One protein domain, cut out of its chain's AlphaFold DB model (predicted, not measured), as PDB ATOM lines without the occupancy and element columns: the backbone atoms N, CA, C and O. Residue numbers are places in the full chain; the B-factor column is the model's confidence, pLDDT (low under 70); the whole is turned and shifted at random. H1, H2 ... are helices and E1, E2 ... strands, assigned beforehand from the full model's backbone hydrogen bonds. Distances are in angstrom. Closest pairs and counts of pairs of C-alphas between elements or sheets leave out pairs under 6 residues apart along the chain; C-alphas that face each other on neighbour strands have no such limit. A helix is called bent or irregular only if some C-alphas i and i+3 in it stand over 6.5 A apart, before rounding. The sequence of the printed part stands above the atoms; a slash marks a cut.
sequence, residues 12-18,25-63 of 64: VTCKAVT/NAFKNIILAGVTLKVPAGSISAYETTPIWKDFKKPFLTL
ATOM      1  N   VAL A  12     -36.321 -29.286 -17.043       95.88
ATOM      2  CA  VAL A  12     -35.201 -30.219 -17.145       95.88
ATOM      3  C   VAL A  12     -34.013 -29.463 -17.718       95.88
ATOM      4  O   VAL A  12     -34.133 -28.720 -18.690       95.88
ATOM      5  N   THR A  13     -32.847 -29.652 -17.107       96.94
ATOM      6  CA  THR A  13     -31.586 -29.106 -17.611       96.94
ATOM      7  C   THR A  13     -30.665 -30.255 -17.978       96.94
ATOM      8  O   THR A  13     -30.293 -31.038 -17.107       96.94
ATOM      9  N   CYS A  14     -30.268 -30.345 -19.246       96.44
ATOM     10  CA  CYS A  14     -29.275 -31.307 -19.700       96.44
ATOM     11  C   CYS A  14     -28.030 -30.563 -20.184       96.44
ATOM     12  O   CYS A  14     -28.115 -29.686 -21.034       96.44
ATOM     13  N   LYS A  15     -26.861 -30.898 -19.632       96.56
ATOM     14  CA  LYS A  15     -25.580 -30.253 -19.979       96.56
ATOM     15  C   LYS A  15     -24.820 -30.971 -21.099       96.56
ATOM     16  O   LYS A  15     -23.728 -30.547 -21.459       96.56
ATOM     17  N   ALA A  16     -25.366 -32.064 -21.629       96.44
ATOM     18  CA  ALA A  16     -24.715 -32.850 -22.665       96.44
ATOM     19  C   ALA A  16     -24.891 -32.197 -24.044       96.44
ATOM     20  O   ALA A  16     -26.002 -31.821 -24.416       96.44
ATOM     21  N   VAL A  17     -23.796 -32.096 -24.805       95.94
ATOM     22  CA  VAL A  17     -23.811 -31.602 -26.195       95.94
ATOM     23  C   VAL A  17     -24.524 -32.592 -27.118       95.94
ATOM     24  O   VAL A  17     -25.257 -32.187 -28.013       95.94
ATOM     25  N   THR A  18     -24.351 -33.889 -26.881       96.94
ATOM     26  CA  THR A  18     -25.097 -34.946 -27.570       96.94
ATOM     27  C   THR A  18     -26.228 -35.427 -26.661       96.94
ATOM     28  O   THR A  18     -25.949 -35.728 -25.497       96.94
ATOM     29  N   ASN A  25     -39.462 -45.183 -21.011       90.56
ATOM     30  CA  ASN A  25     -40.137 -44.796 -19.775       90.56
ATOM     31  C   ASN A  25     -39.364 -43.751 -18.949       90.56
ATOM     32  O   ASN A  25     -39.673 -43.556 -17.773       90.56
ATOM     33  N   ALA A  26     -38.361 -43.082 -19.527       92.25
ATOM     34  CA  ALA A  26     -37.552 -42.077 -18.837       92.25
ATOM     35  C   ALA A  26     -38.392 -41.003 -18.118       92.25
ATOM     36  O   ALA A  26     -38.026 -40.611 -17.006       92.25
ATOM     37  N   PHE A  27     -39.507 -40.594 -18.738       92.06
ATOM     38  CA  PHE A  27     -40.470 -39.595 -18.258       92.06
ATOM     39  C   PHE A  27     -41.909 -40.138 -18.284       92.06
ATOM     40  O   PHE A  27     -42.813 -39.546 -18.880       92.06
ATOM     41  N   LYS A  28     -42.122 -41.325 -17.712       92.56
ATOM     42  CA  LYS A  28     -43.428 -41.992 -17.748       92.56
ATOM     43  C   LYS A  28     -44.495 -41.170 -17.011       92.56
ATOM     44  O   LYS A  28     -44.254 -40.673 -15.915       92.56
ATOM     45  N   ASN A  29     -45.676 -41.058 -17.626       91.38
ATOM     46  CA  ASN A  29     -46.829 -40.288 -17.136       91.38
ATOM     47  C   ASN A  29     -46.572 -38.773 -16.977       91.38
ATOM     48  O   ASN A  29     -47.220 -38.108 -16.168       91.38
ATOM     49  N   ILE A  30     -45.650 -38.205 -17.763       92.94
ATOM     50  CA  ILE A  30     -45.340 -36.768 -17.759       92.94
ATOM     51  C   ILE A  30     -45.716 -36.147 -19.108       92.94
ATOM     52  O   ILE A  30     -45.358 -36.656 -20.168       92.94
ATOM     53  N   ILE A  31     -46.401 -35.002 -19.074       93.69
ATOM     54  CA  ILE A  31     -46.725 -34.216 -20.271       93.69
ATOM     55  C   ILE A  31     -45.518 -33.338 -20.630       93.69
ATOM     56  O   ILE A  31     -45.425 -32.181 -20.219       93.69
ATOM     57  N   LEU A  32     -44.581 -33.884 -21.411       95.31
ATOM     58  CA  LEU A  32     -43.328 -33.205 -21.783       95.31
ATOM     59  C   LEU A  32     -43.537 -31.877 -22.528       95.31
ATOM     60  O   LEU A  32     -42.749 -30.948 -22.353       95.31
ATOM     61  N   ALA A  33     -44.643 -31.731 -23.261       96.31
ATOM     62  CA  ALA A  33     -44.995 -30.500 -23.969       96.31
ATOM     63  C   ALA A  33     -45.182 -29.275 -23.042       96.31
ATOM     64  O   ALA A  33     -45.149 -28.138 -23.514       96.31
ATOM     65  N   GLY A  34     -45.364 -29.487 -21.732       95.00
ATOM     66  CA  GLY A  34     -45.407 -28.428 -20.717       95.00
ATOM     67  C   GLY A  34     -44.066 -28.149 -20.027       95.00
ATOM     68  O   GLY A  34     -43.936 -27.135 -19.344       95.00
ATOM     69  N   VAL A  35     -43.066 -29.015 -20.212       96.88
ATOM     70  CA  VAL A  35     -41.798 -28.997 -19.473       96.88
ATOM     71  C   VAL A  35     -40.738 -28.227 -20.249       96.88
ATOM     72  O   VAL A  35     -40.422 -28.556 -21.391       96.88
ATOM     73  N   THR A  36     -40.139 -27.216 -19.624       97.94
ATOM     74  CA  THR A  36     -39.033 -26.458 -20.218       97.94
ATOM     75  C   THR A  36     -37.755 -27.292 -20.257       97.94
ATOM     76  O   THR A  36     -37.272 -27.732 -19.216       97.94
ATOM     77  N   LEU A  37     -37.155 -27.434 -21.440       97.88
ATOM     78  CA  LEU A  37     -35.850 -28.068 -21.620       97.88
ATOM     79  C   LEU A  37     -34.748 -27.015 -21.816       97.88
ATOM     80  O   LEU A  37     -34.869 -26.148 -22.683       97.88
ATOM     81  N   LYS A  38     -33.675 -27.099 -21.018       98.25
ATOM     82  CA  LYS A  38     -32.450 -26.289 -21.144       98.25
ATOM     83  C   LYS A  38     -31.272 -27.148 -21.609       98.25
ATOM     84  O   LYS A  38     -30.942 -28.113 -20.920       98.25
ATOM     85  N   VAL A  39     -30.633 -26.785 -22.724       98.00
ATOM     86  CA  VAL A  39     -29.510 -27.524 -23.348       98.00
ATOM     87  C   VAL A  39     -28.405 -26.580 -23.852       98.00
ATOM     88  O   VAL A  39     -28.643 -25.377 -23.964       98.00
ATOM     89  N   PRO A  40     -27.183 -27.054 -24.160       97.94
ATOM     90  CA  PRO A  40     -26.172 -26.227 -24.822       97.94
ATOM     91  C   PRO A  40     -26.674 -25.649 -26.157       97.94
ATOM     92  O   PRO A  40     -27.288 -26.368 -26.946       97.94
ATOM     93  N   ALA A  41     -26.373 -24.382 -26.456       95.88
ATOM     94  CA  ALA A  41     -26.874 -23.700 -27.660       95.88
ATOM     95  C   ALA A  41     -26.563 -24.451 -28.969       95.88
ATOM     96  O   ALA A  41     -27.439 -24.617 -29.814       95.88
ATOM     97  N   GLY A  42     -25.348 -24.996 -29.097       95.38
ATOM     98  CA  GLY A  42     -24.933 -25.778 -30.268       95.38
ATOM     99  C   GLY A  42     -25.590 -27.157 -30.400       95.38
ATOM    100  O   GLY A  42     -25.355 -27.842 -31.389       95.38
ATOM    101  N   SER A  43     -26.396 -27.582 -29.423       97.06
ATOM    102  CA  SER A  43     -27.016 -28.913 -29.401       97.06
ATOM    103  C   SER A  43     -28.508 -28.922 -29.724       97.06
ATOM    104  O   SER A  43     -29.064 -30.002 -29.907       97.06
ATOM    105  N   ILE A  44     -29.161 -27.757 -29.836       97.00
ATOM    106  CA  ILE A  44     -30.625 -27.655 -29.995       97.00
ATOM    107  C   ILE A  44     -31.137 -28.576 -31.108       97.00
ATOM    108  O   ILE A  44     -32.011 -29.403 -30.857       97.00
ATOM    109  N   SER A  45     -30.534 -28.515 -32.299       97.31
ATOM    110  CA  SER A  45     -30.958 -29.321 -33.453       97.31
ATOM    111  C   SER A  45     -30.869 -30.838 -33.202       97.31
ATOM    112  O   SER A  45     -31.719 -31.603 -33.665       97.31
ATOM    113  N   ALA A  46     -29.892 -31.291 -32.408       97.94
ATOM    114  CA  ALA A  46     -29.785 -32.696 -32.019       97.94
ATOM    115  C   ALA A  46     -30.927 -33.102 -31.071       97.94
ATOM    116  O   ALA A  46     -31.552 -34.146 -31.258       97.94
ATOM    117  N   TYR A  47     -31.258 -32.264 -30.085       97.88
ATOM    118  CA  TYR A  47     -32.383 -32.526 -29.181       97.88
ATOM    119  C   TYR A  47     -33.735 -32.469 -29.906       97.88
ATOM    120  O   TYR A  47     -34.638 -33.229 -29.572       97.88
ATOM    121  N   GLU A  48     -33.882 -31.618 -30.924       97.81
ATOM    122  CA  GLU A  48     -35.135 -31.478 -31.682       97.81
ATOM    123  C   GLU A  48     -35.454 -32.688 -32.565       97.81
ATOM    124  O   GLU A  48     -36.608 -32.883 -32.951       97.81
ATOM    125  N   THR A  49     -34.444 -33.500 -32.881       96.94
ATOM    126  CA  THR A  49     -34.565 -34.679 -33.750       96.94
ATOM    127  C   THR A  49     -34.497 -36.000 -32.984       96.94
ATOM    128  O   THR A  49     -34.924 -37.031 -33.506       96.94
ATOM    129  N   THR A  50     -34.039 -35.988 -31.728       96.88
ATOM    130  CA  THR A  50     -33.893 -37.204 -30.916       96.88
ATOM    131  C   THR A  50     -35.223 -37.601 -30.251       96.88
ATOM    132  O   THR A  50     -35.916 -36.732 -29.710       96.88
ATOM    133  N   PRO A  51     -35.607 -38.898 -30.255       95.75
ATOM    134  CA  PRO A  51     -36.803 -39.381 -29.560       95.75
ATOM    135  C   PRO A  51     -36.865 -38.938 -28.095       95.75
ATOM    136  O   PRO A  51     -35.827 -38.842 -27.439       95.75
ATOM    137  N   ILE A  52     -38.080 -38.705 -27.582       95.31
ATOM    138  CA  ILE A  52     -38.384 -38.207 -26.226       95.31
ATOM    139  C   ILE A  52     -37.953 -36.749 -26.018       95.31
ATOM    140  O   ILE A  52     -38.758 -35.918 -25.606       95.31
ATOM    141  N   TRP A  53     -36.712 -36.397 -26.352       97.38
ATOM    142  CA  TRP A  53     -36.203 -35.027 -26.264       97.38
ATOM    143  C   TRP A  53     -36.996 -34.048 -27.133       97.38
ATOM    144  O   TRP A  53     -37.334 -32.953 -26.686       97.38
ATOM    145  N   LYS A  54     -37.361 -34.465 -28.347       96.94
ATOM    146  CA  LYS A  54     -38.167 -33.663 -29.276       96.94
ATOM    147  C   LYS A  54     -39.584 -33.345 -28.777       96.94
ATOM    148  O   LYS A  54     -40.206 -32.433 -29.323       96.94
ATOM    149  N   ASP A  55     -40.073 -34.085 -27.778       96.94
ATOM    150  CA  ASP A  55     -41.436 -33.984 -27.238       96.94
ATOM    151  C   ASP A  55     -41.541 -32.954 -26.096       96.94
ATOM    152  O   ASP A  55     -42.636 -32.663 -25.608       96.94
ATOM    153  N   PHE A  56     -40.411 -32.372 -25.672       97.56
ATOM    154  CA  PHE A  56     -40.376 -31.270 -24.712       97.56
ATOM    155  C   PHE A  56     -40.959 -29.972 -25.282       97.56
ATOM    156  O   PHE A  56     -41.016 -29.757 -26.496       97.56
ATOM    157  N   LYS A  57     -41.342 -29.057 -24.383       98.00
ATOM    158  CA  LYS A  57     -41.829 -27.722 -24.743       98.00
ATOM    159  C   LYS A  57     -40.809 -26.974 -25.606       98.00
ATOM    160  O   LYS A  57     -39.660 -26.795 -25.203       98.00
ATOM    161  N   LYS A  58     -41.272 -26.463 -26.747       96.38
ATOM    162  CA  LYS A  58     -40.505 -25.586 -27.643       96.38
ATOM    163  C   LYS A  58     -40.862 -24.101 -27.428       96.38
ATOM    164  O   LYS A  58     -41.990 -23.816 -27.017       96.38
ATOM    165  N   PRO A  59     -39.949 -23.160 -27.736       96.38
ATOM    166  CA  PRO A  59     -38.550 -23.398 -28.111       96.38
ATOM    167  C   PRO A  59     -37.726 -23.923 -26.925       96.38
ATOM    168  O   PRO A  59     -38.051 -23.652 -25.768       96.38
ATOM    169  N   PHE A  60     -36.659 -24.673 -27.213       97.25
ATOM    170  CA  PHE A  60     -35.699 -25.064 -26.181       97.25
ATOM    171  C   PHE A  60     -34.915 -23.846 -25.705       97.25
ATOM    172  O   PHE A  60     -34.592 -22.950 -26.486       97.25
ATOM    173  N   LEU A  61     -34.612 -23.815 -24.411       97.56
ATOM    174  CA  LEU A  61     -33.803 -22.761 -23.822       97.56
ATOM    175  C   LEU A  61     -32.332 -23.164 -23.834       97.56
ATOM    176  O   LEU A  61     -31.983 -24.340 -23.719       97.56
ATOM    177  N   THR A  62     -31.457 -22.173 -23.935       95.75
ATOM    178  CA  THR A  62     -30.019 -22.402 -23.876       95.75
ATOM    179  C   THR A  62     -29.505 -22.271 -22.455       95.75
ATOM    180  O   THR A  62     -29.990 -21.456 -21.665       95.75
ATOM    181  N   LEU A  63     -28.510 -23.085 -22.126       91.44
ATOM    182  CA  LEU A  63     -27.676 -22.838 -20.959       91.44
ATOM    183  C   LEU A  63     -26.951 -21.487 -21.109       91.44
ATOM    184  O   LEU A  63     -26.589 -21.145 -22.240       91.44
TER     185      LEU A  63
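What this domain is: This is residues 12 to 18 and 25 to 63 of the 64 residues of an uncharacterized protein of Treponema socranskii subsp. socranskii VPI DR56BR1116 = ATCC 35536 (UniProt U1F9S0). Picture a small two-stranded parallel sheet, E1 beside E2, with one short helix, H1, over one face and nearer to E2, and with residues 12 to 13 paired along the other side of E1. The unnamed stretch from residue 25 to 35 leads from the cut to E1 and, at Asn 29, makes one end of the longest axis. You have 46 printed residues, in the order E1, H1, E2; the class is mixed, helices and strands, with only 19 residues in named elements, under half. The whole is compact, with a radius of gyration of the C-alphas of 9.8 A, yet elongated, spanning 29 by 16 by 15 A.

How they stand to each other: Start with E1, residues 36 to 39, and E2, residues 57 to 62, parallel neighbours whose directions differ by 38 degrees. Look at N 39 and O 61, 3.0 A apart, and N 61 and O 37, 2.9 A, both within hydrogen-bond range. Residues 12 to 13 pair, parallel, with residues 37 to 38 of E1. Between the strands comes H1, residues 41 to 49; E1, H1 and E2 form a strand-helix-strand unit, two parallel neighbour strands joined through a helix, with a right-handed crossover. The closest C-alphas of H1 and E2 are those of Ala 41 and Thr 62, 5.1 A apart. H1 is irregular, with C-alphas 42 and 45 at 7.7 A; 3 of its 5 O i to N i+4 pairs and 4 of its 6 O i to N i+3 pairs are within range.

Where its parts are: Find C-alpha 36 at (-39.033, -26.458, -20.218); from there E1 runs 10.1 A. H1 begins at C-alpha 41, (-26.874, -23.700, -27.660), and spans 14.7 A. E2 spans 13.0 A and ends at C-alpha 62, (-30.019, -22.402, -23.876).

The domain as a whole: The C-alphas farthest apart, of Asn 29 and Gly 42, stand at 29.4 A. Residues 19 to 24 are not printed, and C-alphas 18 and 25 are 19.6 A apart across this cut. The link from E1 to H1 is tight, that from H1 to E2 short. The model's mean pLDDT over the printed part is 96.0, and no printed residue is under 70.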